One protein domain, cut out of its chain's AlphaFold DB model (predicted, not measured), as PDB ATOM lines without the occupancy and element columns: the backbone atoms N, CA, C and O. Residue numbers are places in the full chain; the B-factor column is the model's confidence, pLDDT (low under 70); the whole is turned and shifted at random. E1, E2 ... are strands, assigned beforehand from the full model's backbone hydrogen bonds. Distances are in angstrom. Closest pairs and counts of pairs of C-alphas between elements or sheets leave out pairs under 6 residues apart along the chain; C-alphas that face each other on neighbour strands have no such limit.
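What this domain is: This is residues 50 to 249 of the 1199 residues of an uncharacterized protein of Cohnella sp. CC-MHH1044 (UniProt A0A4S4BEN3). In this domain of little regular structure, look for two lobes: E1 to E7 make two small sheets near each other, E8 to E13 a two-sheet sandwich. The 200 printed residues, 72 in thirteen named strands, are all strand in class and compact, radius of gyration of the C-alphas 17.2 A, spanning 50 by 43 by 26 A.

Where its parts are: Find E1, residues 50 to 54, from C-alpha 50 at (36.613, -5.224, 81.665); then E2 64-70, E3 86-90, E4 97-104, E5 109-111, E6 114-117, E7 125-129, E8 142-145, E9 159-167, 26.2 A long, E10 181-186, E11 208-212, E12 217-223 and E13 239-242, which ends with C-alpha 242 at (27.879, -9.845, 58.969).

How they stand to each other: In the mixed sheet E3 E1 E7 E6, find parallel E1 and E7, with N 53 and O 126 2.8 A apart. In antiparallel E2 E4 E5, N 67 and O 101 are 2.8 A apart. Antiparallel E8 E9 E12 and E11 E10 E13 form the sandwich, two sheets face to face, 9.5 A between facing parts. The closest C-alphas of E5 and E10, Trp 111 and Gly 181, are 4.6 A apart.

The domain as a whole: The printed part has no cut. Six links are long, among them E10 to E11, 21 residues. See pLDDT under 70 in 74 residues, among them 186 to 208.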
ATOM      1  N   VAL A  50      36.323  -3.787  81.606       74.94
ATOM      2  CA  VAL A  50      36.613  -5.224  81.665       74.94
ATOM      3  C   VAL A  50      38.067  -5.445  81.242       74.94
ATOM      4  O   VAL A  50      38.528  -4.886  80.249       74.94
ATOM      5  N   ILE A  51      38.801  -6.241  82.013       79.81
ATOM      6  CA  ILE A  51      40.211  -6.569  81.803       79.81
ATOM      7  C   ILE A  51      40.290  -7.887  81.034       79.81
ATOM      8  O   ILE A  51      40.067  -8.966  81.577       79.81
ATOM      9  N   ILE A  52      40.633  -7.817  79.759       79.88
ATOM     10  CA  ILE A  52      40.930  -8.996  78.959       79.88
ATOM     11  C   ILE A  52      42.373  -9.417  79.224       79.88
ATOM     12  O   ILE A  52      43.299  -8.666  78.940       79.88
ATOM     13  N   THR A  53      42.577 -10.615  79.761       81.88
ATOM     14  CA  THR A  53      43.903 -11.208  79.965       81.88
ATOM     15  C   THR A  53      44.114 -12.311  78.941       81.88
ATOM     16  O   THR A  53      43.373 -13.289  78.926       81.88
ATOM     17  N   ILE A  54      45.118 -12.158  78.084       80.75
ATOM     18  CA  ILE A  54      45.519 -13.173  77.111       80.75
ATOM     19  C   ILE A  54      46.501 -14.116  77.817       80.75
ATOM     20  O   ILE A  54      47.504 -13.681  78.389       80.75
ATOM     21  N   THR A  55      46.165 -15.401  77.852       76.88
ATOM     22  CA  THR A  55      46.921 -16.458  78.524       76.88
ATOM     23  C   THR A  55      47.834 -17.200  77.548       76.88
ATOM     24  O   THR A  55      47.939 -16.860  76.373       76.88
ATOM     25  N   ASP A  56      48.562 -18.192  78.061       74.00
ATOM     26  CA  ASP A  56      49.344 -19.161  77.275       74.00
ATOM     27  C   ASP A  56      50.529 -18.590  76.468       74.00
ATOM     28  O   ASP A  56      51.243 -19.331  75.797       74.00
ATOM     29  N   GLY A  57      50.826 -17.299  76.638       69.69
ATOM     30  CA  GLY A  57      51.974 -16.617  76.033       69.69
ATOM     31  C   GLY A  57      51.671 -15.931  74.699       69.69
ATOM     32  O   GLY A  57      52.557 -15.264  74.169       69.69
ATOM     33  N   ASP A  58      50.439 -16.052  74.200       76.19
ATOM     34  CA  ASP A  58      49.944 -15.274  73.066       76.19
ATOM     35  C   ASP A  58      49.841 -13.774  73.422       76.19
ATOM     36  O   ASP A  58      49.625 -13.382  74.573       76.19
ATOM     37  N   THR A  59      49.955 -12.917  72.407       79.69
ATOM     38  CA  THR A  59      49.718 -11.466  72.488       79.69
ATOM     39  C   THR A  59      49.156 -10.972  71.161       79.69
ATOM     40  O   THR A  59      49.556 -11.509  70.130       79.69
ATOM     41  N   LEU A  60      48.328  -9.921  71.162       79.62
ATOM     42  CA  LEU A  60      47.842  -9.321  69.910       79.62
ATOM     43  C   LEU A  60      48.983  -8.784  69.037       79.62
ATOM     44  O   LEU A  60      49.886  -8.092  69.529       79.62
ATOM     45  N   GLU A  61      48.877  -9.016  67.731       81.81
ATOM     46  CA  GLU A  61      49.642  -8.297  66.712       81.81
ATOM     47  C   GLU A  61      49.202  -6.818  66.630       81.81
ATOM     48  O   GLU A  61      48.147  -6.421  67.126       81.81
ATOM     49  N   ALA A  62      50.001  -5.953  65.998       81.75
ATOM     50  CA  ALA A  62      49.711  -4.510  65.951       81.75
ATOM     51  C   ALA A  62      48.474  -4.132  65.110       81.75
ATOM     52  O   ALA A  62      47.914  -3.048  65.266       81.75
ATOM     53  N   ASN A  63      48.085  -5.040  64.224       83.25
ATOM     54  CA  ASN A  63      46.946  -5.026  63.311       83.25
ATOM     55  C   ASN A  63      45.679  -5.655  63.918       83.25
ATOM     56  O   ASN A  63      44.606  -5.527  63.320       83.25
ATOM     57  N   GLU A  64      45.789  -6.301  65.081       85.88
ATOM     58  CA  GLU A  64      44.701  -7.020  65.741       85.88
ATOM     59  C   GLU A  64      44.028  -6.181  66.834       85.88
ATOM     60  O   GLU A  64      44.678  -5.509  67.638       85.88
ATOM     61  N   GLN A  65      42.699  -6.250  66.891       83.75
ATOM     62  CA  GLN A  65      41.881  -5.612  67.923       83.75
ATOM     63  C   GLN A  65      40.861  -6.601  68.482       83.75
ATOM     64  O   GLN A  65      40.284  -7.389  67.730       83.75
ATOM     65  N   ILE A  66      40.608  -6.547  69.793       82.62
ATOM     66  CA  ILE A  66      39.592  -7.386  70.440       82.62
ATOM     67  C   ILE A  66      38.314  -6.578  70.598       82.62
ATOM     68  O   ILE A  66      38.302  -5.541  71.259       82.62
ATOM     69  N   TYR A  67      37.231  -7.111  70.045       79.94
ATOM     70  CA  TYR A  67      35.886  -6.579  70.163       79.94
ATOM     71  C   TYR A  67      35.091  -7.402  71.178       79.94
ATOM     72  O   TYR A  67      35.045  -8.630  71.102       79.94
ATOM     73  N   LEU A  68      34.413  -6.717  72.096       76.44
ATOM     74  CA  LEU A  68      33.381  -7.276  72.965       76.44
ATOM     75  C   LEU A  68      32.012  -6.852  72.434       76.44
ATOM     76  O   LEU A  68      31.770  -5.660  72.253       76.44
ATOM     77  N   LEU A  69      31.120  -7.815  72.209       71.75
ATOM     78  CA  LEU A  69      29.729  -7.594  71.816       71.75
ATOM     79  C   LEU A  69      28.825  -7.644  73.043       71.75
ATOM     80  O   LEU A  69      28.930  -8.554  73.867       71.75
ATOM     81  N   PHE A  70      27.892  -6.704  73.127       72.50
ATOM     82  CA  PHE A  70      26.925  -6.598  74.208       72.50
ATOM     83  C   PHE A  70      25.531  -7.077  73.795       72.50
ATOM     84  O   PHE A  70      25.168  -7.074  72.620       72.50
ATOM     85  N   ASN A  71      24.728  -7.464  74.785       62.81
ATOM     86  CA  ASN A  71      23.367  -7.986  74.630       62.81
ATOM     87  C   ASN A  71      22.369  -7.051  73.918       62.81
ATOM     88  O   ASN A  71      21.294  -7.504  73.535       62.81
ATOM     89  N   ASP A  72      22.702  -5.772  73.741       62.53
ATOM     90  CA  ASP A  72      21.915  -4.806  72.965       62.53
ATOM     91  C   ASP A  72      22.377  -4.653  71.500       62.53
ATOM     92  O   ASP A  72      21.808  -3.850  70.760       62.53
ATOM     93  N   GLY A  73      23.389  -5.414  71.073       61.31
ATOM     94  CA  GLY A  73      23.973  -5.374  69.730       61.31
ATOM     95  C   GLY A  73      25.082  -4.331  69.541       61.31
ATOM     96  O   GLY A  73      25.663  -4.252  68.458       61.31
ATOM     97  N   THR A  74      25.412  -3.533  70.563       68.62
ATOM     98  CA  THR A  74      26.581  -2.637  70.511       68.62
ATOM     99  C   THR A  74      27.880  -3.396  70.789       68.62
ATOM    100  O   THR A  74      27.862  -4.446  71.426       68.62
ATOM    101  N   SER A  75      29.021  -2.865  70.344       72.44
ATOM    102  CA  SER A  75      30.341  -3.436  70.651       72.44
ATOM    103  C   SER A  75      31.331  -2.377  71.138       72.44
ATOM    104  O   SER A  75      31.214  -1.203  70.783       72.44
ATOM    105  N   ALA A  76      32.295  -2.796  71.958       74.94
ATOM    106  CA  ALA A  76      33.465  -2.010  72.354       74.94
ATOM    107  C   ALA A  76      34.741  -2.700  71.855       74.94
ATOM    108  O   ALA A  76      34.777  -3.924  71.780       74.94
ATOM    109  N   THR A  77      35.779  -1.927  71.530       79.06
ATOM    110  CA  THR A  77      37.059  -2.429  70.998       79.06
ATOM    111  C   THR A  77      38.255  -1.737  71.655       79.06
ATOM    112  O   THR A  77      38.088  -0.770  72.404       79.06
ATOM    113  N   THR A  78      39.462  -2.219  71.366       69.50
ATOM    114  CA  THR A  78      40.738  -1.620  71.765       69.50
ATOM    115  C   THR A  78      41.506  -1.061  70.577       69.50
ATOM    116  O   THR A  78      41.778  -1.760  69.608       69.50
ATOM    117  N   GLU A  79      41.963   0.186  70.687       59.09
ATOM    118  CA  GLU A  79      42.948   0.740  69.757       59.09
ATOM    119  C   GLU A  79      44.370   0.552  70.313       59.09
ATOM    120  O   GLU A  79      44.672   0.954  71.439       59.09
ATOM    121  N   GLY A  80      45.260  -0.052  69.517       59.62
ATOM    122  CA  GLY A  80      46.717   0.035  69.691       59.62
ATOM    123  C   GLY A  80      47.316  -0.640  70.933       59.62
ATOM    124  O   GLY A  80      48.124  -0.019  71.621       59.62
ATOM    125  N   GLN A  81      46.967  -1.901  71.219       67.44
ATOM    126  CA  GLN A  81      47.457  -2.650  72.399       67.44
ATOM    127  C   GLN A  81      48.417  -3.809  72.042       67.44
ATOM    128  O   GLN A  81      48.471  -4.825  72.734       67.44
ATOM    129  N   ALA A  82      49.178  -3.650  70.955       71.19
ATOM    130  CA  ALA A  82      50.119  -4.642  70.425       71.19
ATOM    131  C   ALA A  82      51.083  -5.190  71.496       71.19
ATOM    132  O   ALA A  82      51.678  -4.419  72.253       71.19
ATOM    133  N   GLY A  83      51.274  -6.510  71.536       71.81
ATOM    134  CA  GLY A  83      52.212  -7.160  72.457       71.81
ATOM    135  C   GLY A  83      51.795  -7.164  73.936       71.81
ATOM    136  O   GLY A  83      52.591  -7.569  74.784       71.81
ATOM    137  N   GLN A  84      50.582  -6.719  74.282       76.00
ATOM    138  CA  GLN A  84      50.070  -6.795  75.653       76.00
ATOM    139  C   GLN A  84      49.338  -8.115  75.902       76.00
ATOM    140  O   GLN A  84      48.512  -8.536  75.100       76.00
ATOM    141  N   SER A  85      49.594  -8.726  77.062       76.50
ATOM    142  CA  SER A  85      48.862  -9.895  77.571       76.50
ATOM    143  C   SER A  85      47.751  -9.537  78.568       76.50
ATOM    144  O   SER A  85      47.072 -10.416  79.087       76.50
ATOM    145  N   SER A  86      47.542  -8.252  78.866       81.38
ATOM    146  CA  SER A  86      46.429  -7.782  79.693       81.38
ATOM    147  C   SER A  86      45.988  -6.403  79.218       81.38
ATOM    148  O   SER A  86      46.799  -5.485  79.147       81.38
ATOM    149  N   ILE A  87      44.720  -6.285  78.840       80.31
ATOM    150  CA  ILE A  87      44.158  -5.189  78.055       80.31
ATOM    151  C   ILE A  87      42.841  -4.764  78.699       80.31
ATOM    152  O   ILE A  87      41.952  -5.582  78.900       80.31
ATOM    153  N   THR A  88      42.676  -3.481  79.009       80.31
ATOM    154  CA  THR A  88      41.431  -2.978  79.613       80.31
ATOM    155  C   THR A  88      40.522  -2.373  78.544       80.31
ATOM    156  O   THR A  88      40.894  -1.388  77.912       80.31
ATOM    157  N   ILE A  89      39.325  -2.939  78.360       77.12
ATOM    158  CA  ILE A  89      38.282  -2.427  77.456       77.12
ATOM    159  C   ILE A  89      37.219  -1.706  78.282       77.12
ATOM    160  O   ILE A  89      36.828  -2.182  79.347       77.12
ATOM    161  N   GLY A  90      36.722  -0.564  77.804       71.44
ATOM    162  CA  GLY A  90      35.572   0.100  78.420       71.44
ATOM    163  C   GLY A  90      34.316  -0.773  78.332       71.44
ATOM    164  O   GLY A  90      33.933  -1.194  77.243       71.44
ATOM    165  N   ASN A  91      33.667  -1.023  79.468       68.69
ATOM    166  CA  ASN A  91      32.389  -1.725  79.536       68.69
ATOM    167  C   ASN A  91      31.291  -0.696  79.847       68.69
ATOM    168  O   ASN A  91      31.320  -0.106  80.930       68.69
ATOM    169  N   PRO A  92      30.345  -0.426  78.928       63.94
ATOM    170  CA  PRO A  92      29.239   0.483  79.204       63.94
ATOM    171  C   PRO A  92      28.367  -0.063  80.345       63.94
ATOM    172  O   PRO A  92      27.912  -1.207  80.282       63.94
ATOM    173  N   GLU A  93      28.118   0.749  81.378       62.50
ATOM    174  CA  GLU A  93      27.381   0.316  82.574       62.50
ATOM    175  C   GLU A  93      26.048  -0.376  82.231       62.50
ATOM    176  O   GLU A  93      25.220   0.151  81.485       62.50
ATOM    177  N   GLY A  94      25.827  -1.552  82.826       64.38
ATOM    178  CA  GLY A  94      24.571  -2.298  82.718       64.38
ATOM    179  C   GLY A  94      24.444  -3.210  81.495       64.38
ATOM    180  O   GLY A  94      23.403  -3.851  81.346       64.38
ATOM    181  N   LYS A  95      25.473  -3.309  80.644       68.00
ATOM    182  CA  LYS A  95      25.491  -4.243  79.511       68.00
ATOM    183  C   LYS A  95      26.098  -5.597  79.884       68.00
ATOM    184  O   LYS A  95      27.002  -5.685  80.713       68.00
ATOM    185  N   THR A  96      25.611  -6.655  79.239       65.44
ATOM    186  CA  THR A  96      26.151  -8.017  79.381       65.44
ATOM    187  C   THR A  96      26.917  -8.375  78.118       65.44
ATOM    188  O   THR A  96      26.377  -8.216  77.025       65.44
ATOM    189  N   ILE A  97      28.148  -8.872  78.254       67.81
ATOM    190  CA  ILE A  97      28.922  -9.397  77.122       67.81
ATOM    191  C   ILE A  97      28.247 -10.686  76.630       67.81
ATOM    192  O   ILE A  97      28.034 -11.612  77.412       67.81
ATOM    193  N   VAL A  98      27.904 -10.736  75.342       63.62
ATOM    194  CA  VAL A  98      27.293 -11.898  74.658       63.62
ATOM    195  C   VAL A  98      28.195 -12.492  73.579       63.62
ATOM    196  O   VAL A  98      27.859 -13.508  72.982       63.62
ATOM    197  N   GLY A  99      29.348 -11.880  73.326       69.00
ATOM    198  CA  GLY A  99      30.356 -12.416  72.424       69.00
ATOM    199  C   GLY A  99      31.662 -11.645  72.527       69.00
ATOM    200  O   GLY A  99      31.683 -10.490  72.955       69.00
ATOM    201  N   ALA A 100      32.745 -12.282  72.104       71.50
ATOM    202  CA  ALA A 100      34.024 -11.637  71.867       71.50
ATOM    203  C   ALA A 100      34.603 -12.163  70.551       71.50
ATOM    204  O   ALA A 100      34.470 -13.349  70.253       71.50
ATOM    205  N   TRP A 101      35.248 -11.299  69.774       79.69
ATOM    206  CA  TRP A 101      36.034 -11.708  68.612       79.69
ATOM    207  C   TRP A 101      37.293 -10.855  68.502       79.69
ATOM    208  O   TRP A 101      37.353  -9.733  69.003       79.69
ATOM    209  N   VAL A 102      38.297 -11.383  67.817       82.25
ATOM    210  CA  VAL A 102      39.471 -10.629  67.387       82.25
ATOM    211  C   VAL A 102      39.292 -10.300  65.912       82.25
ATOM    212  O   VAL A 102      38.749 -11.106  65.157       82.25
ATOM    213  N   TYR A 103      39.684  -9.098  65.506       85.38
ATOM    214  CA  TYR A 103      39.709  -8.668  64.111       85.38
ATOM    215  C   TYR A 103      41.125  -8.248  63.736       85.38
ATOM    216  O   TYR A 103      41.691  -7.356  64.366       85.38
ATOM    217  N   ASP A 104      41.671  -8.875  62.698       85.25
ATOM    218  CA  ASP A 104      42.908  -8.463  62.049       85.25
ATOM    219  C   ASP A 104      42.567  -7.532  60.883       85.25
ATOM    220  O   ASP A 104      42.042  -7.948  59.848       85.25
ATOM    221  N   SER A 105      42.895  -6.255  61.057       79.62
ATOM    222  CA  SER A 105      42.635  -5.197  60.078       79.62
ATOM    223  C   SER A 105      43.488  -5.272  58.805       79.62
ATOM    224  O   SER A 105      43.123  -4.649  57.809       79.62
ATOM    225  N   VAL A 106      44.598  -6.020  58.810       81.69
ATOM    226  CA  VAL A 106      45.490  -6.195  57.651       81.69
ATOM    227  C   VAL A 106      45.103  -7.433  56.849       81.69
ATOM    228  O   VAL A 106      45.045  -7.369  55.624       81.69
ATOM    229  N   ALA A 107      44.798  -8.545  57.522       79.25
ATOM    230  CA  ALA A 107      44.289  -9.748  56.861       79.25
ATOM    231  C   ALA A 107      42.794  -9.639  56.485       79.25
ATOM    232  O   ALA A 107      42.307 -10.397  55.647       79.25
ATOM    233  N   GLY A 108      42.055  -8.705  57.097       78.00
ATOM    234  CA  GLY A 108      40.615  -8.516  56.900       78.00
ATOM    235  C   GLY A 108      39.750  -9.598  57.559       78.00
ATOM    236  O   GLY A 108      38.566  -9.722  57.234       78.00
ATOM    237  N   VAL A 109      40.329 -10.393  58.465       83.12
ATOM    238  CA  VAL A 109      39.708 -11.593  59.048       83.12
ATOM    239  C   VAL A 109      39.272 -11.370  60.492       83.12
ATOM    240  O   VAL A 109      39.931 -10.654  61.243       83.12
ATOM    241  N   SER A 110      38.185 -12.021  60.913       83.31
ATOM    242  CA  SER A 110      37.715 -11.987  62.303       83.31
ATOM    243  C   SER A 110      37.341 -13.355  62.834       83.31
ATOM    244  O   SER A 110      36.631 -14.095  62.156       83.31
ATOM    245  N   TRP A 111      37.734 -13.655  64.070       86.00
ATOM    246  CA  TRP A 111      37.524 -14.965  64.680       86.00
ATOM    247  C   TRP A 111      37.226 -14.900  66.166       86.00
ATOM    248  O   TRP A 111      37.550 -13.927  66.846       86.00
ATOM    249  N   VAL A 112      36.592 -15.954  66.663       82.19
ATOM    250  CA  VAL A 112      36.290 -16.129  68.081       82.19
ATOM    251  C   VAL A 112      37.402 -16.987  68.697       82.19
ATOM    252  O   VAL A 112      37.480 -18.174  68.380       82.19
ATOM    253  N   PRO A 113      38.292 -16.428  69.540       75.31
ATOM    254  CA  PRO A 113      39.289 -17.227  70.249       75.31
ATOM    255  C   PRO A 113      38.639 -18.011  71.401       75.31
ATOM    256  O   PRO A 113      37.526 -17.698  71.827       75.31
ATOM    257  N   GLU A 114      39.328 -19.007  71.968       77.56
ATOM    258  CA  GLU A 114      38.816 -19.681  73.170       77.56
ATOM    259  C   GLU A 114      38.886 -18.724  74.367       77.56
ATOM    260  O   GLU A 114      39.971 -18.311  74.768       77.56
ATOM    261  N   TYR A 115      37.745 -18.377  74.972       71.00
ATOM    262  CA  TYR A 115      37.711 -17.472  76.123       71.00
ATOM    263  C   TYR A 115      36.875 -17.986  77.297       71.00
ATOM    264  O   TYR A 115      35.971 -18.816  77.170       71.00
ATOM    265  N   SER A 116      37.171 -17.464  78.485       70.44
ATOM    266  CA  SER A 116      36.424 -17.739  79.707       70.44
ATOM    267  C   SER A 116      36.305 -16.497  80.588       70.44
ATOM    268  O   SER A 116      37.265 -15.765  80.805       70.44
ATOM    269  N   TYR A 117      35.110 -16.252  81.120       69.94
ATOM    270  CA  TYR A 117      34.898 -15.200  82.113       69.94
ATOM    271  C   TYR A 117      35.571 -15.557  83.443       69.94
ATOM    272  O   TYR A 117      35.524 -16.715  83.877       69.94
ATOM    273  N   GLY A 118      36.155 -14.554  84.096       64.25
ATOM    274  CA  GLY A 118      36.716 -14.669  85.434       64.25
ATOM    275  C   GLY A 118      35.678 -15.130  86.460       64.25
ATOM    276  O   GLY A 118      34.470 -14.931  86.319       64.25
ATOM    277  N   GLY A 119      36.155 -15.815  87.501       62.53
ATOM    278  CA  GLY A 119      35.289 -16.333  88.561       62.53
ATOM    279  C   GLY A 119      34.665 -15.226  89.422       62.53
ATOM    280  O   GLY A 119      34.948 -14.046  89.262       62.53
ATOM    281  N   TYR A 120      33.876 -15.610  90.430       58.22
ATOM    282  CA  TYR A 120      33.175 -14.682  91.343       58.22
ATOM    283  C   TYR A 120      34.042 -13.579  91.990       58.22
ATOM    284  O   TYR A 120      33.502 -12.551  92.398       58.22
ATOM    285  N   LEU A 121      35.352 -13.810  92.125       56.47
ATOM    286  CA  LEU A 121      36.325 -12.871  92.700       56.47
ATOM    287  C   LEU A 121      36.944 -11.915  91.668       56.47
ATOM    288  O   LEU A 121      37.554 -10.930  92.062       56.47
ATOM    289  N   ASP A 122      36.786 -12.207  90.379       63.28
ATOM    290  CA  ASP A 122      37.381 -11.479  89.259       63.28
ATOM    291  C   ASP A 122      36.343 -11.299  88.138       63.28
ATOM    292  O   ASP A 122      36.540 -11.630  86.972       63.28
ATOM    293  N   GLN A 123      35.182 -10.783  88.540       64.19
ATOM    294  CA  GLN A 123      34.002 -10.528  87.702       64.19
ATOM    295  C   GLN A 123      34.229  -9.499  86.581       64.19
ATOM    296  O   GLN A 123      33.349  -9.260  85.761       64.19
ATOM    297  N   ASN A 124      35.410  -8.888  86.553       69.19
ATOM    298  CA  ASN A 124      35.828  -7.949  85.528       69.19
ATOM    299  C   ASN A 124      36.824  -8.536  84.535       69.19
ATOM    300  O   ASN A 124      37.214  -7.808  83.629       69.19
ATOM    301  N   ALA A 125      37.244  -9.793  84.678       71.25
ATOM    302  CA  ALA A 125      38.211 -10.387  83.770       71.25
ATOM    303  C   ALA A 125      37.566 -11.256  82.683       71.25
ATOM    304  O   ALA A 125      36.637 -12.025  82.940       71.25
ATOM    305  N   VAL A 126      38.118 -11.189  81.472       76.12
ATOM    306  CA  VAL A 126      37.921 -12.193  80.417       76.12
ATOM    307  C   VAL A 126      39.285 -12.792  80.106       76.12
ATOM    308  O   VAL A 126      40.201 -12.077  79.721       76.12
ATOM    309  N   TYR A 127      39.434 -14.096  80.280       78.50
ATOM    310  CA  TYR A 127      40.662 -14.823  79.982       78.50
ATOM    311  C   TYR A 127      40.565 -15.396  78.569       78.50
ATOM    312  O   TYR A 127      39.657 -16.187  78.316       78.50
ATOM    313  N   ILE A 128      41.455 -14.993  77.661       79.44
ATOM    314  CA  ILE A 128      41.523 -15.478  76.273       79.44
ATOM    315  C   ILE A 128      42.741 -16.384  76.111       79.44
ATOM    316  O   ILE A 128      43.853 -15.982  76.424       79.44
ATOM    317  N   SER A 129      42.525 -17.573  75.567       77.44
ATOM    318  CA  SER A 129      43.517 -18.615  75.282       77.44
ATOM    319  C   SER A 129      43.492 -18.984  73.796       77.44
ATOM    320  O   SER A 129      42.464 -18.804  73.138       77.44
ATOM    321  N   LYS A 130      44.595 -19.536  73.268       76.69
ATOM    322  CA  LYS A 130      44.716 -19.979  71.860       76.69
ATOM    323  C   LYS A 130      44.285 -18.909  70.849       76.69
ATOM    324  O   LYS A 130      43.517 -19.168  69.916       76.69
ATOM    325  N   LEU A 131      44.762 -17.690  71.059       77.50
ATOM    326  CA  LEU A 131      44.448 -16.547  70.213       77.50
ATOM    327  C   LEU A 131      44.910 -16.798  68.772       77.50
ATOM    328  O   LEU A 131      44.182 -16.487  67.833       77.50
ATOM    329  N   THR A 132      46.085 -17.408  68.609       74.50
ATOM    330  CA  THR A 132      46.712 -17.652  67.303       74.50
ATOM    331  C   THR A 132      46.228 -18.935  66.617       74.50
ATOM    332  O   THR A 132      45.979 -18.914  65.413       74.50
ATOM    333  N   GLU A 133      46.014 -20.040  67.350       77.69
ATOM    334  CA  GLU A 133      45.538 -21.320  66.772       77.69
ATOM    335  C   GLU A 133      44.144 -21.220  66.128       77.69
ATOM    336  O   GLU A 133      43.787 -22.030  65.274       77.69
ATOM    337  N   THR A 134      43.346 -20.238  66.549       74.38
ATOM    338  CA  THR A 134      41.966 -20.032  66.091       74.38
ATOM    339  C   THR A 134      41.842 -19.044  64.924       74.38
ATOM    340  O   THR A 134      40.733 -18.841  64.439       74.38
ATOM    341  N   LYS A 135      42.954 -18.457  64.444       84.38
ATOM    342  CA  LYS A 135      42.966 -17.408  63.410       84.38
ATOM    343  C   LYS A 135      42.740 -17.982  61.988       84.38
ATOM    344  O   LYS A 135      43.582 -18.739  61.490       84.38
ATOM    345  N   PRO A 136      41.649 -17.612  61.288       80.44
ATOM    346  CA  PRO A 136      41.361 -18.049  59.928       80.44
ATOM    347  C   PRO A 136      42.345 -17.412  58.948       80.44
ATOM    348  O   PRO A 136      42.793 -16.281  59.124       80.44
ATOM    349  N   GLN A 137      42.687 -18.147  57.893       81.75
ATOM    350  CA  GLN A 137      43.767 -17.760  56.977       81.75
ATOM    351  C   GLN A 137      43.319 -16.799  55.861       81.75
ATOM    352  O   GLN A 137      44.161 -16.229  55.172       81.75
ATOM    353  N   ILE A 138      42.007 -16.633  55.663       82.94
ATOM    354  CA  ILE A 138      41.394 -15.801  54.617       82.94
ATOM    355  C   ILE A 138      40.106 -15.137  55.134       82.94
ATOM    356  O   ILE A 138      39.464 -15.685  56.033       82.94
ATOM    357  N   PRO A 139      39.699 -13.977  54.588       82.31
ATOM    358  CA  PRO A 139      38.441 -13.332  54.955       82.31
ATOM    359  C   PRO A 139      37.242 -14.033  54.308       82.31
ATOM    360  O   PRO A 139      37.335 -14.519  53.182       82.31
ATOM    361  N   ALA A 140      36.096 -14.026  54.991       82.00
ATOM    362  CA  ALA A 140      34.815 -14.393  54.392       82.00
ATOM    363  C   ALA A 140      34.207 -13.206  53.638       82.00
ATOM    364  O   ALA A 140      34.186 -12.087  54.150       82.00
ATOM    365  N   VAL A 141      33.723 -13.471  52.424       80.75
ATOM    366  CA  VAL A 141      33.305 -12.456  51.445       80.75
ATOM    367  C   VAL A 141      31.846 -12.638  51.035       80.75
ATOM    368  O   VAL A 141      31.118 -11.653  50.972       80.75
ATOM    369  N   TYR A 142      31.394 -13.876  50.817       79.94
ATOM    370  CA  TYR A 142      29.996 -14.192  50.500       79.94
ATOM    371  C   TYR A 142      29.543 -15.504  51.154       79.94
ATOM    372  O   TYR A 142      30.360 -16.290  51.649       79.94
ATOM    373  N   ALA A 143      28.226 -15.729  51.179       79.88
ATOM    374  CA  ALA A 143      27.615 -16.917  51.762       79.88
ATOM    375  C   ALA A 143      26.613 -17.567  50.800       79.88
ATOM    376  O   ALA A 143      25.850 -16.886  50.121       79.88
ATOM    377  N   ILE A 144      26.573 -18.902  50.786       78.88
ATOM    378  CA  ILE A 144      25.562 -19.673  50.045       78.88
ATOM    379  C   ILE A 144      24.707 -20.470  51.035       78.88
ATOM    380  O   ILE A 144      25.234 -21.136  51.934       78.88
ATOM    381  N   ALA A 145      23.384 -20.411  50.860       79.00
ATOM    382  CA  ALA A 145      22.415 -21.196  51.620       79.00
ATOM    383  C   ALA A 145      22.630 -22.702  51.396       79.00
ATOM    384  O   ALA A 145      22.625 -23.188  50.264       79.00
ATOM    385  N   LYS A 146      22.813 -23.479  52.470       75.69
ATOM    386  CA  LYS A 146      23.137 -24.911  52.377       75.69
ATOM    387  C   LYS A 146      21.871 -25.784  52.320       75.69
ATOM    388  O   LYS A 146      21.736 -26.754  53.065       75.69
ATOM    389  N   GLY A 147      20.983 -25.471  51.377       73.75
ATOM    390  CA  GLY A 147      19.675 -26.110  51.216       73.75
ATOM    391  C   GLY A 147      18.632 -25.616  52.225       73.75
ATOM    392  O   GLY A 147      18.883 -24.687  52.992       73.75
ATOM    393  N   LYS A 148      17.451 -26.245  52.210       77.38
ATOM    394  CA  LYS A 148      16.296 -25.812  53.012       77.38
ATOM    395  C   LYS A 148      16.480 -26.029  54.528       77.38
ATOM    396  O   LYS A 148      17.216 -26.945  54.913       77.38
ATOM    397  N   PRO A 149      15.790 -25.258  55.395       81.25
ATOM    398  CA  PRO A 149      15.907 -25.379  56.848       81.25
ATOM    399  C   PRO A 149      15.565 -26.783  57.363       81.25
ATOM    400  O   PRO A 149      14.547 -27.370  56.993       81.25
ATOM    401  N   THR A 150      16.369 -27.321  58.284       82.25
ATOM    402  CA  THR A 150      16.141 -28.667  58.845       82.25
ATOM    403  C   THR A 150      15.576 -28.609  60.270       82.25
ATOM    404  O   THR A 150      16.152 -27.906  61.098       82.25
ATOM    405  N   PRO A 151      14.494 -29.340  60.615       81.62
ATOM    406  CA  PRO A 151      13.916 -29.320  61.964       81.62
ATOM    407  C   PRO A 151      14.898 -29.778  63.057       81.62
ATOM    408  O   PRO A 151      15.437 -30.887  62.989       81.62
ATOM    409  N   ASN A 152      15.068 -28.983  64.117       74.50
ATOM    410  CA  ASN A 152      15.967 -29.317  65.223       74.50
ATOM    411  C   ASN A 152      15.271 -30.222  66.259       74.50
ATOM    412  O   ASN A 152      14.384 -29.808  67.011       74.50
ATOM    413  N   SER A 153      15.706 -31.481  66.339       69.06
ATOM    414  CA  SER A 153      15.095 -32.505  67.202       69.06
ATOM    415  C   SER A 153      15.403 -32.364  68.704       69.06
ATOM    416  O   SER A 153      14.740 -32.996  69.529       69.06
ATOM    417  N   THR A 154      16.376 -31.534  69.094       70.12
ATOM    418  CA  THR A 154      16.866 -31.450  70.485       70.12
ATOM    419  C   THR A 154      15.951 -30.609  71.383       70.12
ATOM    420  O   THR A 154      15.763 -30.927  72.570       70.12
ATOM    421  N   TYR A 155      15.352 -29.555  70.816       63.75
ATOM    422  CA  TYR A 155      14.632 -28.505  71.551       63.75
ATOM    423  C   TYR A 155      13.104 -28.516  71.368       63.75
ATOM    424  O   TYR A 155      12.404 -27.885  72.158       63.75
ATOM    425  N   GLY A 156      12.577 -29.309  70.428       59.69
ATOM    426  CA  GLY A 156      11.139 -29.541  70.242       59.69
ATOM    427  C   GLY A 156      10.561 -28.919  68.968       59.69
ATOM    428  O   GLY A 156      11.235 -28.197  68.241       59.69
ATOM    429  N   SER A 157       9.290 -29.220  68.685       62.34
ATOM    430  CA  SER A 157       8.594 -28.765  67.473       62.34
ATOM    431  C   SER A 157       8.573 -27.236  67.355       62.34
ATOM    432  O   SER A 157       8.062 -26.561  68.250       62.34
ATOM    433  N   GLY A 158       9.054 -26.712  66.225       72.00
ATOM    434  CA  GLY A 158       9.041 -25.278  65.919       72.00
ATOM    435  C   GLY A 158      10.402 -24.574  65.967       72.00
ATOM    436  O   GLY A 158      10.423 -23.347  65.946       72.00
ATOM    437  N   TYR A 159      11.519 -25.307  66.001       79.56
ATOM    438  CA  TYR A 159      12.861 -24.766  65.740       79.56
ATOM    439  C   TYR A 159      13.531 -25.497  64.577       79.56
ATOM    440  O   TYR A 159      13.314 -26.696  64.390       79.56
ATOM    441  N   TYR A 160      14.344 -24.771  63.817       80.88
ATOM    442  CA  TYR A 160      15.063 -25.266  62.650       80.88
ATOM    443  C   TYR A 160      16.505 -24.760  62.655       80.88
ATOM    444  O   TYR A 160      16.783 -23.638  63.081       80.88
ATOM    445  N   ASP A 161      17.393 -25.592  62.129       83.94
ATOM    446  CA  ASP A 161      18.778 -25.257  61.846       83.94
ATOM    447  C   ASP A 161      18.867 -24.713  60.412       83.94
ATOM    448  O   ASP A 161      18.440 -25.373  59.459       83.94
ATOM    449  N   VAL A 162      19.419 -23.508  60.261       82.38
ATOM    450  CA  VAL A 162      19.694 -22.862  58.969       82.38
ATOM    451  C   VAL A 162      21.202 -22.719  58.829       82.38
ATOM    452  O   VAL A 162      21.853 -22.111  59.680       82.38
ATOM    453  N   THR A 163      21.767 -23.319  57.782       85.00
ATOM    454  CA  THR A 163      23.219 -23.446  57.596       85.00
ATOM    455  C   THR A 163      23.674 -22.718  56.342       85.00
ATOM    456  O   THR A 163      23.072 -22.871  55.280       85.00
ATOM    457  N   PHE A 164      24.776 -21.982  56.457       85.38
ATOM    458  CA  PHE A 164      25.439 -21.294  55.355       85.38
ATOM    459  C   PHE A 164      26.867 -21.813  55.190       85.38
ATOM    460  O   PHE A 164      27.564 -22.084  56.172       85.38
ATOM    461  N   ALA A 165      27.302 -21.932  53.939       85.38
ATOM    462  CA  ALA A 165      28.697 -22.140  53.572       85.38
ATOM    463  C   ALA A 165      29.355 -20.771  53.343       85.38
ATOM    464  O   ALA A 165      28.799 -19.968  52.590       85.38
ATOM    465  N   LEU A 166      30.491 -20.497  53.994       86.00
ATOM    466  CA  LEU A 166      31.201 -19.218  53.867       86.00
ATOM    467  C   LEU A 166      32.427 -19.360  52.974       86.00
ATOM    468  O   LEU A 166      33.253 -20.248  53.187       86.00
ATOM    469  N   TYR A 167      32.567 -18.434  52.027       83.56
ATOM    470  CA  TYR A 167      33.604 -18.456  51.002       83.56
ATOM    471  C   TYR A 167      34.445 -17.176  51.007       83.56
ATOM    472  O   TYR A 167      33.962 -16.097  51.367       83.56
ATOM    473  N   GLY A 168      35.716 -17.309  50.616       81.06
ATOM    474  CA  GLY A 168      36.608 -16.177  50.345       81.06
ATOM    475  C   GLY A 168      36.314 -15.473  49.012       81.06
ATOM    476  O   GLY A 168      35.249 -15.643  48.429       81.06
ATOM    477  N   ALA A 169      37.264 -14.688  48.502       74.00
ATOM    478  CA  ALA A 169      37.154 -14.063  47.178       74.00
ATOM    479  C   ALA A 169      37.668 -14.981  46.047       74.00
ATOM    480  O   ALA A 169      38.697 -15.640  46.208       74.00
ATOM    481  N   GLY A 170      37.012 -14.938  44.879       65.00
ATOM    482  CA  GLY A 170      37.481 -15.527  43.612       65.00
ATOM    483  C   GLY A 170      36.591 -16.642  43.037       65.00
ATOM    484  O   GLY A 170      35.829 -17.272  43.760       65.00
ATOM    485  N   GLU A 171      36.732 -16.922  41.735       48.44
ATOM    486  CA  GLU A 171      35.876 -17.845  40.946       48.44
ATOM    487  C   GLU A 171      35.879 -19.324  41.386       48.44
ATOM    488  O   GLU A 171      35.112 -20.128  40.870       48.44
ATOM    489  N   ASN A 172      36.742 -19.715  42.324       63.19
ATOM    490  CA  ASN A 172      36.716 -21.026  42.983       63.19
ATOM    491  C   ASN A 172      37.090 -20.859  44.465       63.19
ATOM    492  O   ASN A 172      37.977 -21.541  44.982       63.19
ATOM    493  N   ALA A 173      36.483 -19.866  45.122       71.19
ATOM    494  CA  ALA A 173      36.809 -19.500  46.492       71.19
ATOM    495  C   ALA A 173      36.745 -20.718  47.441       71.19
ATOM    496  O   ALA A 173      35.753 -21.449  47.448       71.19
ATOM    497  N   PRO A 174      37.781 -20.958  48.265       78.94
ATOM    498  CA  PRO A 174      37.744 -22.016  49.264       78.94
ATOM    499  C   PRO A 174      36.837 -21.635  50.445       78.94
ATOM    500  O   PRO A 174      36.595 -20.454  50.718       78.94
ATOM    501  N   LEU A 175      36.364 -22.658  51.164       83.75
ATOM    502  CA  LEU A 175      35.616 -22.492  52.410       83.75
ATOM    503  C   LEU A 175      36.482 -21.836  53.496       83.75
ATOM    504  O   LEU A 175      37.654 -22.184  53.660       83.75
ATOM    505  N   VAL A 176      35.889 -20.924  54.266       83.69
ATOM    506  CA  VAL A 176      36.591 -20.154  55.305       83.69
ATOM    507  C   VAL A 176      36.533 -20.864  56.658       83.69
ATOM    508  O   VAL A 176      35.563 -20.751  57.415       83.69
ATOM    509  N   ASP A 177      37.592 -21.612  56.962       78.88
ATOM    510  CA  ASP A 177      37.738 -22.361  58.211       78.88
ATOM    511  C   ASP A 177      38.626 -21.647  59.250       78.88
ATOM    512  O   ASP A 177      39.447 -20.795  58.905       78.88
ATOM    513  N   GLY A 178      38.455 -22.011  60.524       74.75
ATOM    514  CA  GLY A 178      39.121 -21.385  61.674       74.75
ATOM    515  C   GLY A 178      38.228 -20.383  62.413       74.75
ATOM    516  O   GLY A 178      38.480 -19.186  62.364       74.75
ATOM    517  N   GLN A 179      37.155 -20.868  63.054       84.19
ATOM    518  CA  GLN A 179      36.269 -20.119  63.972       84.19
ATOM    519  C   GLN A 179      35.939 -18.675  63.543       84.19
ATOM    520  O   GLN A 179      35.905 -17.756  64.365       84.19
ATOM    521  N   THR A 180      35.666 -18.464  62.251       84.75
ATOM    522  CA  THR A 180      35.386 -17.127  61.709       84.75
ATOM    523  C   THR A 180      34.088 -16.607  62.302       84.75
ATOM    524  O   THR A 180      33.055 -17.257  62.166       84.75
ATOM    525  N   GLY A 181      34.141 -15.455  62.971       76.31
ATOM    526  CA  GLY A 181      32.998 -14.878  63.675       76.31
ATOM    527  C   GLY A 181      31.968 -14.302  62.703       76.31
ATOM    528  O   GLY A 181      32.290 -13.407  61.920       76.31
ATOM    529  N   VAL A 182      30.728 -14.792  62.780       79.00
ATOM    530  CA  VAL A 182      29.599 -14.363  61.944       79.00
ATOM    531  C   VAL A 182      28.416 -13.990  62.826       79.00
ATOM    532  O   VAL A 182      27.920 -14.789  63.618       79.00
ATOM    533  N   PHE A 183      27.923 -12.774  62.654       76.69
ATOM    534  CA  PHE A 183      26.735 -12.246  63.297       76.69
ATOM    535  C   PHE A 183      25.568 -12.235  62.304       76.69
ATOM    536  O   PHE A 183      25.645 -11.603  61.250       76.69
ATOM    537  N   ALA A 184      24.476 -12.923  62.638       75.56
ATOM    538  CA  ALA A 184      23.206 -12.757  61.940       75.56
ATOM    539  C   ALA A 184      22.495 -11.531  62.531       75.56
ATOM    540  O   ALA A 184      22.078 -11.569  63.685       75.56
ATOM    541  N   GLN A 185      22.380 -10.447  61.761       73.62
ATOM    542  CA  GLN A 185      21.780  -9.179  62.179       73.62
ATOM    543  C   GLN A 185      20.373  -9.018  61.598       73.62
ATOM    544  O   GLN A 185      20.179  -9.180  60.393       73.62
ATOM    545  N   THR A 186      19.400  -8.655  62.436       67.88
ATOM    546  CA  THR A 186      17.982  -8.571  62.041       67.88
ATOM    547  C   THR A 186      17.429  -7.167  62.249       67.88
ATOM    548  O   THR A 186      17.886  -6.427  63.121       67.88
ATOM    549  N   THR A 187      16.454  -6.787  61.425       59.91
ATOM    550  CA  THR A 187      15.645  -5.567  61.605       59.91
ATOM    551  C   THR A 187      14.321  -5.856  62.303       59.91
ATOM    552  O   THR A 187      13.797  -5.000  63.010       59.91
ATOM    553  N   ASP A 188      13.822  -7.080  62.146       60.31
ATOM    554  CA  ASP A 188      12.566  -7.571  62.703       60.31
ATOM    555  C   ASP A 188      12.832  -8.591  63.820       60.31
ATOM    556  O   ASP A 188      13.942  -9.123  63.938       60.31
ATOM    557  N   GLN A 189      11.824  -8.866  64.661       60.34
ATOM    558  CA  GLN A 189      11.957  -9.699  65.870       60.34
ATOM    559  C   GLN A 189      12.071 -11.207  65.581       60.34
ATOM    560  O   GLN A 189      11.253 -12.024  66.009       60.34
ATOM    561  N   VAL A 190      13.138 -11.590  64.887       65.75
ATOM    562  CA  VAL A 190      13.573 -12.978  64.746       65.75
ATOM    563  C   VAL A 190      14.099 -13.461  66.096       65.75
ATOM    564  O   VAL A 190      14.950 -12.835  66.719       65.75
ATOM    565  N   THR A 191      13.571 -14.587  66.569       67.12
ATOM    566  CA  THR A 191      13.961 -15.167  67.856       67.12
ATOM    567  C   THR A 191      15.094 -16.173  67.662       67.12
ATOM    568  O   THR A 191      14.854 -17.268  67.148       67.12
ATOM    569  N   PHE A 192      16.298 -15.824  68.113       69.19
ATOM    570  CA  PHE A 192      17.449 -16.729  68.173       69.19
ATOM    571  C   PHE A 192      17.538 -17.416  69.539       69.19
ATOM    572  O   PHE A 192      17.133 -16.852  70.563       69.19
ATOM    573  N   MET A 193      18.104 -18.623  69.553       67.44
ATOM    574  CA  MET A 193      18.449 -19.349  70.777       67.44
ATOM    575  C   MET A 193      19.936 -19.158  71.100       67.44
ATOM    576  O   MET A 193      20.781 -19.450  70.258       67.44
ATOM    577  N   ASP A 194      20.251 -18.695  72.311       61.38
ATOM    578  CA  ASP A 194      21.631 -18.666  72.816       61.38
ATOM    579  C   ASP A 194      22.113 -20.099  73.122       61.38
ATOM    580  O   ASP A 194      21.369 -20.919  73.671       61.38
ATOM    581  N   LEU A 195      23.354 -20.401  72.734       54.47
ATOM    582  CA  LEU A 195      23.980 -21.718  72.831       54.47
ATOM    583  C   LEU A 195      25.101 -21.794  73.885       54.47
ATOM    584  O   LEU A 195      25.669 -22.876  74.042       54.47
ATOM    585  N   ASP A 196      25.413 -20.722  74.633       54.81
ATOM    586  CA  ASP A 196      26.409 -20.799  75.719       54.81
ATOM    587  C   ASP A 196      25.956 -21.812  76.800       54.81
ATOM    588  O   ASP A 196      24.956 -21.587  77.499       54.81
ATOM    589  N   PRO A 197      26.694 -22.922  77.016       44.47
ATOM    590  CA  PRO A 197      26.320 -23.946  77.987       44.47
ATOM    591  C   PRO A 197      26.300 -23.453  79.444       44.47
ATOM    592  O   PRO A 197      25.703 -24.119  80.294       44.47
ATOM    593  N   LYS A 198      26.913 -22.304  79.767       47.66
ATOM    594  CA  LYS A 198      26.838 -21.682  81.103       47.66
ATOM    595  C   LYS A 198      25.530 -20.919  81.329       47.66
ATOM    596  O   LYS A 198      25.100 -20.816  82.476       47.66
ATOM    597  N   ASN A 199      24.874 -20.469  80.258       51.25
ATOM    598  CA  ASN A 199      23.562 -19.813  80.271       51.25
ATOM    599  C   ASN A 199      22.445 -20.721  79.720       51.25
ATOM    600  O   ASN A 199      21.402 -20.235  79.284       51.25
ATOM    601  N   ALA A 200      22.626 -22.048  79.790       42.81
ATOM    602  CA  ALA A 200      21.660 -23.065  79.368       42.81
ATOM    603  C   ALA A 200      20.377 -23.078  80.239       42.81
ATOM    604  O   ALA A 200      20.120 -23.998  81.018       42.81
ATOM    605  N   GLY A 201      19.563 -22.027  80.104       45.31
ATOM    606  CA  GLY A 201      18.386 -21.750  80.919       45.31
ATOM    607  C   GLY A 201      17.753 -20.382  80.627       45.31
ATOM    608  O   GLY A 201      17.937 -19.438  81.388       45.31
ATOM    609  N   SER A 202      16.907 -20.323  79.592       48.97
ATOM    610  CA  SER A 202      15.946 -19.236  79.302       48.97
ATOM    611  C   SER A 202      16.502 -17.846  78.933       48.97
ATOM    612  O   SER A 202      16.234 -16.866  79.623       48.97
ATOM    613  N   GLY A 203      17.158 -17.741  77.772       54.53
ATOM    614  CA  GLY A 203      17.420 -16.466  77.090       54.53
ATOM    615  C   GLY A 203      17.150 -16.567  75.585       54.53
ATOM    616  O   GLY A 203      17.815 -17.326  74.891       54.53
ATOM    617  N   THR A 204      16.167 -15.819  75.079       57.22
ATOM    618  CA  THR A 204      15.957 -15.609  73.636       57.22
ATOM    619  C   THR A 204      16.532 -14.258  73.238       57.22
ATOM    620  O   THR A 204      16.206 -13.264  73.890       57.22
ATOM    621  N   VAL A 205      17.319 -14.200  72.165       59.31
ATOM    622  CA  VAL A 205      17.895 -12.944  71.659       59.31
ATOM    623  C   VAL A 205      17.116 -12.495  70.421       59.31
ATOM    624  O   VAL A 205      16.866 -13.302  69.527       59.31
ATOM    625  N   THR A 206      16.687 -11.232  70.391       58.47
ATOM    626  CA  THR A 206      15.734 -10.701  69.390       58.47
ATOM    627  C   THR A 206      16.339  -9.777  68.332       58.47
ATOM    628  O   THR A 206      15.634  -9.414  67.398       58.47
ATOM    629  N   ASN A 207      17.613  -9.395  68.480       58.03
ATOM    630  CA  ASN A 207      18.300  -8.418  67.617       58.03
ATOM    631  C   ASN A 207      19.506  -9.026  66.864       58.03
ATOM    632  O   ASN A 207      20.352  -8.296  66.347       58.03
ATOM    633  N   GLY A 208      19.608 -10.358  66.841       64.69
ATOM    634  CA  GLY A 208      20.696 -11.103  66.207       64.69
ATOM    635  C   GLY A 208      21.455 -12.044  67.143       64.69
ATOM    636  O   GLY A 208      21.308 -11.983  68.363       64.69
ATOM    637  N   LEU A 209      22.274 -12.921  66.560       70.25
ATOM    638  CA  LEU A 209      23.109 -13.892  67.274       70.25
ATOM    639  C   LEU A 209      24.487 -13.997  66.612       70.25
ATOM    640  O   LEU A 209      24.588 -14.058  65.385       70.25
ATOM    641  N   ALA A 210      25.540 -14.046  67.430       69.69
ATOM    642  CA  ALA A 210      26.886 -14.381  66.980       69.69
ATOM    643  C   ALA A 210      27.082 -15.904  66.998       69.69
ATOM    644  O   ALA A 210      26.745 -16.576  67.968       69.69
ATOM    645  N   SER A 211      27.644 -16.431  65.918       77.75
ATOM    646  CA  SER A 211      28.097 -17.812  65.771       77.75
ATOM    647  C   SER A 211      29.471 -17.792  65.092       77.75
ATOM    648  O   SER A 211      29.988 -16.722  64.756       77.75
ATOM    649  N   PHE A 212      30.094 -18.948  64.894       80.06
ATOM    650  CA  PHE A 212      31.390 -19.036  64.220       80.06
ATOM    651  C   PHE A 212      31.476 -20.247  63.297       80.06
ATOM    652  O   PHE A 212      30.738 -21.220  63.468       80.06
ATOM    653  N   THR A 213      32.369 -20.189  62.304       82.94
ATOM    654  CA  THR A 213      32.532 -21.302  61.363       82.94
ATOM    655  C   THR A 213      33.148 -22.532  62.030       82.94
ATOM    656  O   THR A 213      34.135 -22.447  62.763       82.94
ATOM    657  N   GLN A 214      32.575 -23.700  61.746       80.44
ATOM    658  CA  GLN A 214      33.152 -25.006  62.056       80.44
ATOM    659  C   GLN A 214      33.289 -25.775  60.739       80.44
ATOM    660  O   GLN A 214      32.287 -26.065  60.083       80.44
ATOM    661  N   ASN A 215      34.525 -26.077  60.326       80.88
ATOM    662  CA  ASN A 215      34.841 -26.698  59.034       80.88
ATOM    663  C   ASN A 215      34.264 -25.914  57.829       80.88
ATOM    664  O   ASN A 215      33.759 -26.512  56.879       80.88
ATOM    665  N   GLY A 216      34.280 -24.575  57.885       80.75
ATOM    666  CA  GLY A 216      33.774 -23.694  56.816       80.75
ATOM    667  C   GLY A 216      32.268 -23.386  56.806       80.75
ATOM    668  O   GLY A 216      31.818 -22.578  55.989       80.75
ATOM    669  N   PHE A 217      31.479 -23.983  57.705       87.38
ATOM    670  CA  PHE A 217      30.031 -23.763  57.788       87.38
ATOM    671  C   PHE A 217      29.649 -23.021  59.064       87.38
ATOM    672  O   PHE A 217      30.211 -23.282  60.126       87.38
ATOM    673  N   VAL A 218      28.649 -22.143  58.972       86.12
ATOM    674  CA  VAL A 218      27.989 -21.537  60.135       86.12
ATOM    675  C   VAL A 218      26.516 -21.932  60.151       86.12
ATOM    676  O   VAL A 218      25.849 -21.925  59.114       86.12
ATOM    677  N   THR A 219      26.002 -22.264  61.331       84.75
ATOM    678  CA  THR A 219      24.600 -22.642  61.531       84.75
ATOM    679  C   THR A 219      23.965 -21.742  62.583       84.75
ATOM    680  O   THR A 219      24.543 -21.510  63.648       84.75
ATOM    681  N   PHE A 220      22.758 -21.262  62.290       82.62
ATOM    682  CA  PHE A 220      21.915 -20.491  63.199       82.62
ATOM    683  C   PHE A 220      20.644 -21.286  63.521       82.62
ATOM    684  O   PHE A 220      20.044 -21.894  62.634       82.62
ATOM    685  N   GLN A 221      20.238 -21.283  64.793       80.94
ATOM    686  CA  GLN A 221      19.048 -21.996  65.269       80.94
ATOM    687  C   GLN A 221      17.894 -21.009  65.458       80.94
ATOM    688  O   GLN A 221      17.980 -20.078  66.263       80.94
ATOM    689  N   LEU A 222      16.826 -21.204  64.686       79.25
ATOM    690  CA  LEU A 222      15.780 -20.210  64.446       79.25
ATOM    691  C   LEU A 222      14.392 -20.790  64.713       79.25
ATOM    692  O   LEU A 222      14.145 -21.983  64.528       79.25
ATOM    693  N   LYS A 223      13.462 -19.938  65.147       74.94
ATOM    694  CA  LYS A 223      12.076 -20.338  65.408       74.94
ATOM    695  C   LYS A 223      11.237 -20.324  64.124       74.94
ATOM    696  O   LYS A 223      11.241 -19.350  63.379       74.94
ATOM    697  N   SER A 224      10.445 -21.375  63.929       68.38
ATOM    698  CA  SER A 224       9.673 -21.674  62.714       68.38
ATOM    699  C   SER A 224       8.745 -20.567  62.219       68.38
ATOM    700  O   SER A 224       8.443 -20.511  61.041       68.38
ATOM    701  N   SER A 225       8.258 -19.695  63.102       68.12
ATOM    702  CA  SER A 225       7.352 -18.599  62.736       68.12
ATOM    703  C   SER A 225       8.020 -17.471  61.937       68.12
ATOM    704  O   SER A 225       7.337 -16.511  61.601       68.12
ATOM    705  N   ALA A 226       9.333 -17.549  61.695       62.69
ATOM    706  CA  ALA A 226      10.118 -16.547  60.974       62.69
ATOM    707  C   ALA A 226      10.800 -17.093  59.700       62.69
ATOM    708  O   ALA A 226      11.650 -16.404  59.143       62.69
ATOM    709  N   ILE A 227      10.485 -18.325  59.277       66.94
ATOM    710  CA  ILE A 227      11.108 -19.002  58.126       66.94
ATOM    711  C   ILE A 227      10.091 -19.900  57.405       66.94
ATOM    712  O   ILE A 227       9.239 -20.510  58.055       66.94
ATOM    713  N   ASP A 228      10.218 -20.044  56.087       72.44
ATOM    714  CA  ASP A 228       9.561 -21.119  55.338       72.44
ATOM    715  C   ASP A 228      10.445 -22.390  55.385       72.44
ATOM    716  O   ASP A 228      11.622 -22.325  55.019       72.44
ATOM    717  N   PRO A 229       9.948 -23.544  55.876       65.94
ATOM    718  CA  PRO A 229      10.733 -24.777  55.961       65.94
ATOM    719  C   PRO A 229      10.951 -25.485  54.613       65.94
ATOM    720  O   PRO A 229      11.765 -26.412  54.547       65.94
ATOM    721  N   ASP A 230      10.226 -25.098  53.561       72.75
ATOM    722  CA  ASP A 230      10.317 -25.692  52.228       72.75
ATOM    723  C   ASP A 230      11.030 -24.796  51.197       72.75
ATOM    724  O   ASP A 230      11.410 -25.304  50.143       72.75
ATOM    725  N   ASP A 231      11.326 -23.534  51.528       67.75
ATOM    726  CA  ASP A 231      12.168 -22.627  50.732       67.75
ATOM    727  C   ASP A 231      13.662 -23.044  50.777       67.75
ATOM    728  O   ASP A 231      14.305 -22.959  51.830       67.75
ATOM    729  N   PRO A 232      14.265 -23.490  49.654       58.97
ATOM    730  CA  PRO A 232      15.678 -23.854  49.598       58.97
ATOM    731  C   PRO A 232      16.607 -22.660  49.329       58.97
ATOM    732  O   PRO A 232      17.817 -22.805  49.504       58.97
ATOM    733  N   LYS A 233      16.065 -21.517  48.876       60.12
ATOM    734  CA  LYS A 233      16.804 -20.281  48.575       60.12
ATOM    735  C   LYS A 233      16.872 -19.334  49.779       60.12
ATOM    736  O   LYS A 233      17.721 -18.448  49.794       60.12
ATOM    737  N   LEU A 234      16.034 -19.553  50.797       63.66
ATOM    738  CA  LEU A 234      15.923 -18.740  52.017       63.66
ATOM    739  C   LEU A 234      15.528 -17.274  51.739       63.66
ATOM    740  O   LEU A 234      15.840 -16.382  52.531       63.66
ATOM    741  N   SER A 235      14.833 -17.023  50.626       62.34
ATOM    742  CA  SER A 235      14.444 -15.686  50.155       62.34
ATOM    743  C   SER A 235      13.481 -14.969  51.108       62.34
ATOM    744  O   SER A 235      13.409 -13.743  51.120       62.34
ATOM    745  N   SER A 236      12.771 -15.733  51.942       59.31
ATOM    746  CA  SER A 236      11.808 -15.238  52.933       59.31
ATOM    747  C   SER A 236      12.410 -14.783  54.276       59.31
ATOM    748  O   SER A 236      11.668 -14.316  55.142       59.31
ATOM    749  N   ILE A 237      13.724 -14.930  54.500       63.56
ATOM    750  CA  ILE A 237      14.323 -14.795  55.840       63.56
ATOM    751  C   ILE A 237      14.804 -13.353  56.138       63.56
ATOM    752  O   ILE A 237      15.718 -12.859  55.476       63.56
ATOM    753  N   PRO A 238      14.288 -12.669  57.186       65.69
ATOM    754  CA  PRO A 238      14.557 -11.248  57.439       65.69
ATOM    755  C   PRO A 238      15.829 -11.000  58.280       65.69
ATOM    756  O   PRO A 238      15.799 -10.315  59.309       65.69
ATOM    757  N   PHE A 239      16.972 -11.555  57.863       67.81
ATOM    758  CA  PHE A 239      18.274 -11.209  58.447       67.81
ATOM    759  C   PHE A 239      19.404 -11.118  57.424       67.81
ATOM    760  O   PHE A 239      19.388 -11.764  56.383       67.81
ATOM    761  N   LYS A 240      20.424 -10.323  57.758       75.88
ATOM    762  CA  LYS A 240      21.666 -10.192  56.989       75.88
ATOM    763  C   LYS A 240      22.821 -10.808  57.766       75.88
ATOM    764  O   LYS A 240      22.889 -10.674  58.986       75.88
ATOM    765  N   LEU A 241      23.746 -11.454  57.065       79.44
ATOM    766  CA  LEU A 241      24.973 -11.976  57.663       79.44
ATOM    767  C   LEU A 241      26.064 -10.905  57.663       79.44
ATOM    768  O   LEU A 241      26.200 -10.145  56.702       79.44
ATOM    769  N   LYS A 242      26.833 -10.842  58.750       77.81
ATOM    770  CA  LYS A 242      27.879  -9.845  58.969       77.81
ATOM    771  C   LYS A 242      29.084 -10.442  59.701       77.81
ATOM    772  O   LYS A 242      28.919 -11.157  60.679       77.81
ATOM    773  N   THR A 243      30.292 -10.102  59.275       76.69
ATOM    774  CA  THR A 243      31.561 -10.331  59.992       76.69
ATOM    775  C   THR A 243      32.041  -9.021  60.636       76.69
ATOM    776  O   THR A 243      31.378  -7.983  60.527       76.69
ATOM    777  N   ALA A 244      33.213  -9.006  61.282       68.50
ATOM    778  CA  ALA A 244      33.802  -7.732  61.710       68.50
ATOM    779  C   ALA A 244      34.175  -6.819  60.523       68.50
ATOM    780  O   ALA A 244      34.147  -5.598  60.668       68.50
ATOM    781  N   SER A 245      34.482  -7.400  59.354       66.69
ATOM    782  CA  SER A 245      34.851  -6.668  58.136       66.69
ATOM    783  C   SER A 245      33.656  -6.095  57.360       66.69
ATOM    784  O   SER A 245      33.811  -5.059  56.715       66.69
ATOM    785  N   GLY A 246      32.457  -6.685  57.439       74.44
ATOM    786  CA  GLY A 246      31.272  -6.139  56.762       74.44
ATOM    787  C   GLY A 246      30.085  -7.097  56.654       74.44
ATOM    788  O   GLY A 246      30.107  -8.197  57.193       74.44
ATOM    789  N   TYR A 247      29.024  -6.663  55.968       77.12
ATOM    790  CA  TYR A 247      27.929  -7.556  55.557       77.12
ATOM    791  C   TYR A 247      28.362  -8.436  54.374       77.12
ATOM    792  O   TYR A 247      29.133  -7.971  53.538       77.12
ATOM    793  N   ILE A 248      27.822  -9.656  54.277       76.75
ATOM    794  CA  ILE A 248      28.107 -10.613  53.189       76.75
ATOM    795  C   ILE A 248      26.813 -11.005  52.418       76.75
ATOM    796  O   ILE A 248      25.780 -11.198  53.069       76.75
ATOM    797  N   PRO A 249      26.824 -11.076  51.065       69.88
ATOM    798  CA  PRO A 249      25.638 -11.275  50.203       69.88
ATOM    799  C   PRO A 249      25.276 -12.750  49.876       69.88
ATOM    800  O   PRO A 249      26.000 -13.669  50.265       69.88
TER     801      PRO A 249